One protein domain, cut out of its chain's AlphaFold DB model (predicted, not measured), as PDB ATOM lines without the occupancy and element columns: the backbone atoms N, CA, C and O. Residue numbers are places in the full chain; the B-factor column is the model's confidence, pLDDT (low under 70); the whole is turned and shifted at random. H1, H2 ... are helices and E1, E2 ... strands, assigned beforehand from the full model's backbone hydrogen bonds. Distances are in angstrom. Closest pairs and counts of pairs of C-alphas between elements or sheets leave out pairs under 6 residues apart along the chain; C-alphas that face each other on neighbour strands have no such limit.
ATOM      1  N   PRO A  86      32.123 -12.783  45.346       74.69
ATOM      2  CA  PRO A  86      31.783 -12.851  43.922       74.69
ATOM      3  C   PRO A  86      33.005 -12.963  43.002       74.69
ATOM      4  O   PRO A  86      33.070 -13.877  42.182       74.69
ATOM      5  N   ASP A  87      34.000 -12.089  43.180       75.94
ATOM      6  CA  ASP A  87      35.197 -12.075  42.330       75.94
ATOM      7  C   ASP A  87      36.035 -13.341  42.534       75.94
ATOM      8  O   ASP A  87      36.503 -13.941  41.569       75.94
ATOM      9  N   ALA A  88      36.162 -13.810  43.781       78.06
ATOM     10  CA  ALA A  88      36.911 -15.018  44.112       78.06
ATOM     11  C   ALA A  88      36.295 -16.273  43.479       78.06
ATOM     12  O   ALA A  88      37.024 -17.159  43.025       78.06
ATOM     13  N   ILE A  89      34.962 -16.361  43.432       82.44
ATOM     14  CA  ILE A  89      34.276 -17.476  42.776       82.44
ATOM     15  C   ILE A  89      34.496 -17.405  41.265       82.44
ATOM     16  O   ILE A  89      34.918 -18.403  40.678       82.44
ATOM     17  N   SER A  90      34.267 -16.241  40.651       84.06
ATOM     18  CA  SER A  90      34.420 -16.077  39.204       84.06
ATOM     19  C   SER A  90      35.854 -16.335  38.732       84.06
ATOM     20  O   SER A  90      36.075 -17.082  37.777       84.06
ATOM     21  N   GLU A  91      36.842 -15.802  39.451       84.25
ATOM     22  CA  GLU A  91      38.260 -16.030  39.178       84.25
ATOM     23  C   GLU A  91      38.646 -17.500  39.392       84.25
ATOM     24  O   GLU A  91      39.347 -18.095  38.573       84.25
ATOM     25  N   SER A  92      38.156 -18.130  40.466       85.38
ATOM     26  CA  SER A  92      38.426 -19.544  40.725       85.38
ATOM     27  C   SER A  92      37.862 -20.435  39.620       85.38
ATOM     28  O   SER A  92      38.537 -21.391  39.235       85.38
ATOM     29  N   ILE A  93      36.657 -20.157  39.119       88.25
ATOM     30  CA  ILE A  93      36.051 -20.909  38.014       88.25
ATOM     31  C   ILE A  93      36.903 -20.753  36.749       88.25
ATOM     32  O   ILE A  93      37.288 -21.765  36.162       88.25
ATOM     33  N   LYS A  94      37.298 -19.524  36.391       88.94
ATOM     34  CA  LYS A  94      38.132 -19.285  35.205       88.94
ATOM     35  C   LYS A  94      39.497 -19.967  35.314       88.94
ATOM     36  O   LYS A  94      39.888 -20.700  34.411       88.94
ATOM     37  N   ASN A  95      40.195 -19.801  36.437       87.31
ATOM     38  CA  ASN A  95      41.559 -20.307  36.614       87.31
ATOM     39  C   ASN A  95      41.642 -21.837  36.742       87.31
ATOM     40  O   ASN A  95      42.662 -22.416  36.375       87.31
ATOM     41  N   ASN A  96      40.612 -22.499  37.283       87.69
ATOM     42  CA  ASN A  96      40.639 -23.953  37.493       87.69
ATOM     43  C   ASN A  96      39.900 -24.738  36.403       87.69
ATOM     44  O   ASN A  96      40.268 -25.881  36.148       87.69
ATOM     45  N   LEU A  97      38.846 -24.167  35.810       88.56
ATOM     46  CA  LEU A  97      37.971 -24.866  34.862       88.56
ATOM     47  C   LEU A  97      38.005 -24.268  33.451       88.56
ATOM     48  O   LEU A  97      37.540 -24.909  32.517       88.56
ATOM     49  N   GLY A  98      38.538 -23.055  33.273       86.69
ATOM     50  CA  GLY A  98      38.550 -22.349  31.987       86.69
ATOM     51  C   GLY A  98      37.213 -21.707  31.601       86.69
ATOM     52  O   GLY A  98      37.160 -20.981  30.610       86.69
ATOM     53  N   PHE A  99      36.158 -21.924  32.389       89.19
ATOM     54  CA  PHE A  99      34.814 -21.414  32.117       89.19
ATOM     55  C   PHE A  99      34.674 -19.940  32.487       89.19
ATOM     56  O   PHE A  99      35.224 -19.479  33.491       89.19
ATOM     57  N   ASP A 100      33.897 -19.211  31.694       87.44
ATOM     58  CA  ASP A 100      33.495 -17.855  32.039       87.44
ATOM     59  C   ASP A 100      32.326 -17.890  33.012       87.44
ATOM     60  O   ASP A 100      31.425 -18.724  32.928       87.44
ATOM     61  N   SER A 101      32.357 -17.001  33.998       88.88
ATOM     62  CA  SER A 101      31.289 -16.917  34.983       88.88
ATOM     63  C   SER A 101      31.099 -15.500  35.481       88.88
ATOM     64  O   SER A 101      32.045 -14.710  35.557       88.88
ATOM     65  N   LYS A 102      29.857 -15.190  35.839       87.44
ATOM     66  CA  LYS A 102      29.447 -13.901  36.384       87.44
ATOM     67  C   LYS A 102      28.641 -14.124  37.648       87.44
ATOM     68  O   LYS A 102      27.910 -15.105  37.773       87.44
ATOM     69  N   CYS A 103      28.757 -13.186  38.576       86.12
ATOM     70  CA  CYS A 103      27.948 -13.145  39.783       86.12
ATOM     71  C   CYS A 103      27.061 -11.901  39.732       86.12
ATOM     72  O   CYS A 103      27.563 -10.801  39.504       86.12
ATOM     73  N   LYS A 104      25.751 -12.061  39.942       84.56
ATOM     74  CA  LYS A 104      24.823 -10.924  39.927       84.56
ATOM     75  C   LYS A 104      25.075 -10.044  41.158       84.56
ATOM     76  O   LYS A 104      25.128 -10.589  42.267       84.56
ATOM     77  N   PRO A 105      25.181  -8.711  41.018       80.88
ATOM     78  CA  PRO A 105      25.254  -7.828  42.174       80.88
ATOM     79  C   PRO A 105      23.983  -7.954  43.021       80.88
ATOM     80  O   PRO A 105      22.869  -8.084  42.505       80.88
ATOM     81  N   MET A 106      24.144  -7.931  44.342       80.50
ATOM     82  CA  MET A 106      23.017  -8.066  45.259       80.50
ATOM     83  C   MET A 106      22.198  -6.771  45.278       80.50
ATOM     84  O   MET A 106      22.708  -5.707  45.626       80.50
ATOM     85  N   THR A 107      20.919  -6.875  44.928       83.81
ATOM     86  CA  THR A 107      19.943  -5.784  45.033       83.81
ATOM     87  C   THR A 107      19.147  -5.900  46.332       83.81
ATOM     88  O   THR A 107      19.195  -6.919  47.023       83.81
ATOM     89  N   GLU A 108      18.382  -4.860  46.677       82.00
ATOM     90  CA  GLU A 108      17.524  -4.874  47.868       82.00
ATOM     91  C   GLU A 108      16.491  -6.009  47.868       82.00
ATOM     92  O   GLU A 108      16.163  -6.533  48.934       82.00
ATOM     93  N   GLU A 109      16.015  -6.388  46.683       82.56
ATOM     94  CA  GLU A 109      15.020  -7.443  46.465       82.56
ATOM     95  C   GLU A 109      15.612  -8.850  46.611       82.56
ATOM     96  O   GLU A 109      14.927  -9.768  47.051       82.56
ATOM     97  N   ASN A 110      16.905  -9.011  46.315       79.44
ATOM     98  CA  ASN A 110      17.610 -10.296  46.326       79.44
ATOM     99  C   ASN A 110      18.507 -10.463  47.563       79.44
ATOM    100  O   ASN A 110      19.522 -11.159  47.533       79.44
ATOM    101  N   ARG A 111      18.171  -9.796  48.674       77.19
ATOM    102  CA  ARG A 111      18.969  -9.883  49.902       77.19
ATOM    103  C   ARG A 111      19.017 -11.317  50.427       77.19
ATOM    104  O   ARG A 111      17.988 -11.938  50.673       77.19
ATOM    105  N   GLY A 112      20.233 -11.809  50.656       78.38
ATOM    106  CA  GLY A 112      20.473 -13.153  51.184       78.38
ATOM    107  C   GLY A 112      20.497 -14.258  50.124       78.38
ATOM    108  O   GLY A 112      20.692 -15.415  50.488       78.38
ATOM    109  N   THR A 113      20.351 -13.926  48.838       83.19
ATOM    110  CA  THR A 113      20.557 -14.863  47.729       83.19
ATOM    111  C   THR A 113      21.773 -14.452  46.900       83.19
ATOM    112  O   THR A 113      22.101 -13.275  46.772       83.19
ATOM    113  N   SER A 114      22.480 -15.442  46.352       83.25
ATOM    114  CA  SER A 114      23.603 -15.236  45.436       83.25
ATOM    115  C   SER A 114      23.290 -15.939  44.127       83.25
ATOM    116  O   SER A 114      22.887 -17.101  44.138       83.25
ATOM    117  N   HIS A 115      23.486 -15.245  43.009       86.62
ATOM    118  CA  HIS A 115      23.239 -15.785  41.676       86.62
ATOM    119  C   HIS A 115      24.557 -15.852  40.922       86.62
ATOM    120  O   HIS A 115      25.263 -14.848  40.820       86.62
ATOM    121  N   ILE A 116      24.876 -17.037  40.409       88.12
ATOM    122  CA  ILE A 116      26.118 -17.318  39.694       88.12
ATOM    123  C   ILE A 116      25.731 -17.926  38.349       88.12
ATOM    124  O   ILE A 116      25.060 -18.955  38.306       88.12
ATOM    125  N   ALA A 117      26.135 -17.268  37.271       89.38
ATOM    126  CA  ALA A 117      26.008 -17.748  35.906       89.38
ATOM    127  C   ALA A 117      27.357 -18.333  35.490       89.38
ATOM    128  O   ALA A 117      28.383 -17.677  35.659       89.38
ATOM    129  N   ILE A 118      27.366 -19.566  34.983       89.44
ATOM    130  CA  ILE A 118      28.572 -20.245  34.497       89.44
ATOM    131  C   ILE A 118      28.307 -20.650  33.053       89.44
ATOM    132  O   ILE A 118      27.333 -21.353  32.790       89.44
ATOM    133  N   ASP A 119      29.159 -20.204  32.138       87.56
ATOM    134  CA  ASP A 119      29.092 -20.566  30.731       87.56
ATOM    135  C   ASP A 119      29.978 -21.790  30.462       87.56
ATOM    136  O   ASP A 119      31.207 -21.711  30.495       87.56
ATOM    137  N   TYR A 120      29.343 -22.948  30.273       88.12
ATOM    138  CA  TYR A 120      30.006 -24.228  30.036       88.12
ATOM    139  C   TYR A 120      29.100 -25.179  29.241       88.12
ATOM    140  O   TYR A 120      27.875 -25.039  29.233       88.12
ATOM    141  N   GLU A 121      29.705 -26.177  28.599       86.06
ATOM    142  CA  GLU A 121      28.970 -27.286  27.989       86.06
ATOM    143  C   GLU A 121      28.662 -28.366  29.034       86.06
ATOM    144  O   GLU A 121      29.558 -28.875  29.719       86.06
ATOM    145  N   GLU A 122      27.384 -28.726  29.158       85.69
ATOM    146  CA  GLU A 122      26.935 -29.674  30.173       85.69
ATOM    147  C   GLU A 122      27.524 -31.072  29.931       85.69
ATOM    148  O   GLU A 122      27.257 -31.732  28.927       85.69
ATOM    149  N   SER A 123      28.307 -31.553  30.896       90.00
ATOM    150  CA  SER A 123      28.820 -32.922  30.929       90.00
ATOM    151  C   SER A 123      28.940 -33.414  32.374       90.00
ATOM    152  O   SER A 123      29.093 -32.594  33.286       90.00
ATOM    153  N   PRO A 124      28.893 -34.738  32.627       88.88
ATOM    154  CA  PRO A 124      29.040 -35.279  33.979       88.88
ATOM    155  C   PRO A 124      30.326 -34.815  34.682       88.88
ATOM    156  O   PRO A 124      30.284 -34.450  35.856       88.88
ATOM    157  N   ASP A 125      31.441 -34.761  33.951       90.50
ATOM    158  CA  ASP A 125      32.739 -34.356  34.495       90.50
ATOM    159  C   ASP A 125      32.790 -32.855  34.804       90.50
ATOM    160  O   ASP A 125      33.227 -32.466  35.891       90.50
ATOM    161  N   ALA A 126      32.291 -32.004  33.897       89.94
ATOM    162  CA  ALA A 126      32.224 -30.561  34.131       89.94
ATOM    163  C   ALA A 126      31.312 -30.234  35.323       89.94
ATOM    164  O   ALA A 126      31.691 -29.455  36.197       89.94
ATOM    165  N   ASN A 127      30.155 -30.896  35.412       91.75
ATOM    166  CA  ASN A 127      29.215 -30.729  36.516       91.75
ATOM    167  C   ASN A 127      29.860 -31.084  37.864       91.75
ATOM    168  O   ASN A 127      29.778 -30.313  38.824       91.75
ATOM    169  N   LEU A 128      30.545 -32.226  37.943       90.88
ATOM    170  CA  LEU A 128      31.238 -32.638  39.162       90.88
ATOM    171  C   LEU A 128      32.394 -31.688  39.516       90.88
ATOM    172  O   LEU A 128      32.622 -31.398  40.695       90.88
ATOM    173  N   ALA A 129      33.128 -31.187  38.521       91.00
ATOM    174  CA  ALA A 129      34.214 -30.236  38.731       91.00
ATOM    175  C   ALA A 129      33.701 -28.895  39.286       91.00
ATOM    176  O   ALA A 129      34.259 -28.383  40.262       91.00
ATOM    177  N   ILE A 130      32.594 -28.382  38.739       91.06
ATOM    178  CA  ILE A 130      31.899 -27.190  39.242       91.06
ATOM    179  C   ILE A 130      31.455 -27.413  40.690       91.06
ATOM    180  O   ILE A 130      31.798 -26.612  41.559       91.06
ATOM    181  N   ALA A 131      30.777 -28.525  40.996       90.12
ATOM    182  CA  ALA A 131      30.321 -28.822  42.358       90.12
ATOM    183  C   ALA A 131      31.479 -28.892  43.371       90.12
ATOM    184  O   ALA A 131      31.395 -28.335  44.467       90.12
ATOM    185  N   ASN A 132      32.599 -29.520  42.999       89.38
ATOM    186  CA  ASN A 132      33.797 -29.584  43.843       89.38
ATOM    187  C   ASN A 132      34.450 -28.218  44.078       89.38
ATOM    188  O   ASN A 132      35.093 -28.015  45.113       89.38
ATOM    189  N   LEU A 133      34.317 -27.292  43.131       88.94
ATOM    190  CA  LEU A 133      34.818 -25.932  43.264       88.94
ATOM    191  C   LEU A 133      33.885 -25.089  44.135       88.94
ATOM    192  O   LEU A 133      34.356 -24.441  45.069       88.94
ATOM    193  N   LEU A 134      32.571 -25.165  43.906       86.19
ATOM    194  CA  LEU A 134      31.564 -24.494  44.729       86.19
ATOM    195  C   LEU A 134      31.666 -24.916  46.197       86.19
ATOM    196  O   LEU A 134      31.624 -24.064  47.078       86.19
ATOM    197  N   LYS A 135      31.938 -26.197  46.465       85.75
ATOM    198  CA  LYS A 135      32.231 -26.722  47.808       85.75
ATOM    199  C   LYS A 135      33.325 -25.962  48.568       85.75
ATOM    200  O   LYS A 135      33.304 -25.935  49.796       85.75
ATOM    201  N   LYS A 136      34.311 -25.384  47.877       82.25
ATOM    202  CA  LYS A 136      35.411 -24.645  48.523       82.25
ATOM    203  C   LYS A 136      35.012 -23.228  48.932       82.25
ATOM    204  O   LYS A 136      35.648 -22.673  49.823       82.25
ATOM    205  N   HIS A 137      33.997 -22.663  48.282       80.44
ATOM    206  CA  HIS A 137      33.621 -21.253  48.411       80.44
ATOM    207  C   HIS A 137      32.259 -21.046  49.079       80.44
ATOM    208  O   HIS A 137      32.022 -20.004  49.680       80.44
ATOM    209  N   ILE A 138      31.370 -22.037  49.002       79.62
ATOM    210  CA  ILE A 138      30.032 -22.006  49.591       79.62
ATOM    211  C   ILE A 138      30.035 -22.823  50.885       79.62
ATOM    212  O   ILE A 138      30.387 -24.003  50.891       79.62
ATOM    213  N   VAL A 139      29.616 -22.180  51.977       73.69
ATOM    214  CA  VAL A 139      29.456 -22.802  53.297       73.69
ATOM    215  C   VAL A 139      28.377 -23.888  53.278       73.69
ATOM    216  O   VAL A 139      27.361 -23.775  52.593       73.69
ATOM    217  N   ASP A 140      28.601 -24.933  54.073       68.19
ATOM    218  CA  ASP A 140      27.617 -25.987  54.310       68.19
ATOM    219  C   ASP A 140      26.318 -25.423  54.923       68.19
ATOM    220  O   ASP A 140      26.345 -24.528  55.768       68.19
ATOM    221  N   GLY A 141      25.169 -25.933  54.479       71.81
ATOM    222  CA  GLY A 141      23.839 -25.443  54.863       71.81
ATOM    223  C   GLY A 141      23.227 -24.385  53.935       71.81
ATOM    224  O   GLY A 141      22.057 -24.037  54.107       71.81
ATOM    225  N   VAL A 142      23.959 -23.900  52.924       81.94
ATOM    226  CA  VAL A 142      23.370 -23.081  51.853       81.94
ATOM    227  C   VAL A 142      22.559 -23.976  50.917       81.94
ATOM    228  O   VAL A 142      23.084 -24.914  50.317       81.94
ATOM    229  N   ILE A 143      21.269 -23.672  50.771       83.88
ATOM    230  CA  ILE A 143      20.394 -24.378  49.832       83.88
ATOM    231  C   ILE A 143      20.678 -23.862  48.423       83.88
ATOM    232  O   ILE A 143      20.558 -22.669  48.147       83.88
ATOM    233  N   THR A 144      21.024 -24.780  47.531       88.62
ATOM    234  CA  THR A 144      21.125 -24.516  46.093       88.62
ATOM    235  C   THR A 144      19.833 -24.937  45.397       88.62
ATOM    236  O   THR A 144      19.102 -25.791  45.906       88.62
ATOM    237  N   VAL A 145      19.521 -24.320  44.258       86.00
ATOM    238  CA  VAL A 145      18.254 -24.538  43.547       86.00
ATOM    239  C   VAL A 145      18.536 -24.957  42.114       86.00
ATOM    240  O   VAL A 145      19.164 -24.216  41.361       86.00
ATOM    241  N   GLY A 146      18.010 -26.116  41.714       87.56
ATOM    242  CA  GLY A 146      18.047 -26.528  40.320       87.56
ATOM    243  C   GLY A 146      17.693 -27.983  40.036       87.56
ATOM    244  O   GLY A 146      17.481 -28.795  40.941       87.56
ATOM    245  N   SER A 147      17.595 -28.285  38.743       88.12
ATOM    246  CA  SER A 147      17.309 -29.618  38.207       88.12
ATOM    247  C   SER A 147      18.568 -30.472  38.071       88.12
ATOM    248  O   SER A 147      18.506 -31.674  38.328       88.12
ATOM    249  N   ILE A 148      19.702 -29.863  37.708       89.69
ATOM    250  CA  ILE A 148      21.007 -30.524  37.677       89.69
ATOM    251  C   ILE A 148      21.478 -30.644  39.120       89.69
ATOM    252  O   ILE A 148      21.461 -29.660  39.853       89.69
ATOM    253  N   LYS A 149      21.866 -31.849  39.540       91.00
ATOM    254  CA  LYS A 149      22.285 -32.140  40.916       91.00
ATOM    255  C   LYS A 149      23.596 -32.895  40.921       91.00
ATOM    256  O   LYS A 149      23.766 -33.829  40.141       91.00
ATOM    257  N   GLN A 150      24.486 -32.503  41.820       91.38
ATOM    258  CA  GLN A 150      25.775 -33.142  42.029       91.38
ATOM    259  C   GLN A 150      26.032 -33.319  43.517       91.38
ATOM    260  O   GLN A 150      26.005 -32.356  44.287       91.38
ATOM    261  N   ASP A 151      26.311 -34.561  43.896       90.31
ATOM    262  CA  ASP A 151      26.669 -34.919  45.258       90.31
ATOM    263  C   ASP A 151      28.188 -34.896  45.411       90.31
ATOM    264  O   ASP A 151      28.930 -35.518  44.648       90.31
ATOM    265  N   VAL A 152      28.660 -34.186  46.430       89.06
ATOM    266  CA  VAL A 152      30.080 -34.089  46.772       89.06
ATOM    267  C   VAL A 152      30.288 -34.444  48.233       89.06
ATOM    268  O   VAL A 152      29.590 -33.979  49.132       89.06
ATOM    269  N   VAL A 153      31.295 -35.280  48.472       87.25
ATOM    270  CA  VAL A 153      31.641 -35.755  49.813       87.25
ATOM    271  C   VAL A 153      32.565 -34.741  50.483       87.25
ATOM    272  O   VAL A 153      33.629 -34.403  49.953       87.25
ATOM    273  N   PHE A 154      32.177 -34.228  51.645       83.25
ATOM    274  CA  PHE A 154      32.998 -33.362  52.489       83.25
ATOM    275  C   PHE A 154      34.083 -34.154  53.234       83.25
ATOM    276  O   PHE A 154      34.026 -35.374  53.358       83.25
ATOM    277  N   SER A 155      35.099 -33.462  53.755       83.38
ATOM    278  CA  SER A 155      36.220 -34.091  54.479       83.38
ATOM    279  C   SER A 155      35.793 -34.827  55.755       83.38
ATOM    280  O   SER A 155      36.477 -35.747  56.189       83.38
ATOM    281  N   ASN A 156      34.657 -34.445  56.341       82.31
ATOM    282  CA  ASN A 156      34.035 -35.105  57.490       82.31
ATOM    283  C   ASN A 156      33.178 -36.334  57.104       82.31
ATOM    284  O   ASN A 156      32.545 -36.920  57.977       82.31
ATOM    285  N   GLY A 157      33.119 -36.702  55.818       81.81
ATOM    286  CA  GLY A 157      32.322 -37.821  55.304       81.81
ATOM    287  C   GLY A 157      30.842 -37.512  55.064       81.81
ATOM    288  O   GLY A 157      30.121 -38.382  54.582       81.81
ATOM    289  N   SER A 158      30.375 -36.296  55.367       85.06
ATOM    290  CA  SER A 158      29.020 -35.861  55.002       85.06
ATOM    291  C   SER A 158      28.904 -35.611  53.494       85.06
ATOM    292  O   SER A 158      29.906 -35.371  52.817       85.06
ATOM    293  N   ILE A 159      27.685 -35.687  52.962       86.00
ATOM    294  CA  ILE A 159      27.395 -35.444  51.546       86.00
ATOM    295  C   ILE A 159      26.647 -34.119  51.436       86.00
ATOM    296  O   ILE A 159      25.614 -33.944  52.080       86.00
ATOM    297  N   GLY A 160      27.173 -33.209  50.619       85.94
ATOM    298  CA  GLY A 160      26.479 -31.998  50.195       85.94
ATOM    299  C   GLY A 160      25.992 -32.141  48.763       85.94
ATOM    300  O   GLY A 160      26.738 -32.614  47.906       85.94
ATOM    301  N   THR A 161      24.765 -31.699  48.500       89.38
ATOM    302  CA  THR A 161      24.202 -31.656  47.148       89.38
ATOM    303  C   THR A 161      24.216 -30.220  46.639       89.38
ATOM    304  O   THR A 161      23.563 -29.343  47.209       89.38
ATOM    305  N   TYR A 162      24.930 -29.983  45.540       90.50
ATOM    306  CA  TYR A 162      24.887 -28.723  44.802       90.50
ATOM    307  C   TYR A 162      23.985 -28.886  43.587       90.50
ATOM    308  O   TYR A 162      24.025 -29.912  42.906       90.50
ATOM    309  N   SER A 163      23.149 -27.885  43.330       90.75
ATOM    310  CA  SER A 163      22.181 -27.914  42.247       90.75
ATOM    311  C   SER A 163      22.056 -26.583  41.524       90.75
ATOM    312  O   SER A 163      22.226 -25.521  42.122       90.75
ATOM    313  N   TRP A 164      21.790 -26.657  40.224       91.25
ATOM    314  CA  TRP A 164      21.616 -25.505  39.344       91.25
ATOM    315  C   TRP A 164      20.695 -25.852  38.171       91.25
ATOM    316  O   TRP A 164      20.322 -27.010  37.955       91.25
ATOM    317  N   VAL A 165      20.255 -24.825  37.457       90.50
ATOM    318  CA  VAL A 165      19.393 -24.951  36.280       90.50
ATOM    319  C   VAL A 165      20.218 -24.744  35.016       90.50
ATOM    320  O   VAL A 165      21.169 -23.964  35.021       90.50
TER     321      VAL A 165
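This is residues 86 to 165 of the 267 residues of an uncharacterized protein of Photobacterium indicum (UniProt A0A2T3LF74). Two antiparallel hairpins, each with one helix packed on it, join through their helices: H1 packs on the small hairpin E1 E2, H2 packs on the longer hairpin E3 E4, and H1 and H2 touch. The two hairpins stay apart, and residues 107 to 112 of the loop between E1 and E2 stick out. The printed part has 80 residues, with two named helices and four named strands in the order H1 E1 E2 H2 E3 E4; its class is mixed, helices and strands. It is compact, with a radius of gyration of the C-alphas of 12.6 A, and spans 36 by 27 by 23 A.

H1 is residues 86 to 97, 16.3 A long, with C-alpha 86 at (31.783, -12.851, 43.922). E1 is residues 100 to 103 and E2 residues 116 to 119. H2 is residues 124 to 137, 20.6 A long, with C-alpha 124 at (29.040, -35.279, 33.979). E3, residues 148 to 153, measures 17.0 A; E4, residues 159 to 164, measures 16.8 A and ends with C-alpha 164 at (21.616, -25.505, 39.344).

The closest C-alphas of H1 and E1 are those of Ser 90 and Ser 101, 5.3 A apart. Hairpin E1 and E2 has N 102 and O 117 within hydrogen-bond range at 2.9 A. H1 and H2 touch, closest at the C-alphas of Ile 89 and His 137, 6.8 A, at a steep tilt of 38 degrees, opposite ways. The closest C-alphas of H2 and E3 are those of Leu 128 and Gln 150, 6.2 A apart. Hairpin E3 and E4 has N 150 and O 162 at 2.8 A. Every O i to N i+4 pair is within hydrogen-bond range in H1, and 8 of 10 in H2.

The C-alphas farthest apart, of Glu 108 and Gly 157, are 36.9 A apart. The printed part has no cut. The link E1 to E2 is long, with 12 residues. Mean pLDDT of the printed part is 85.5; residue 140 is under 70.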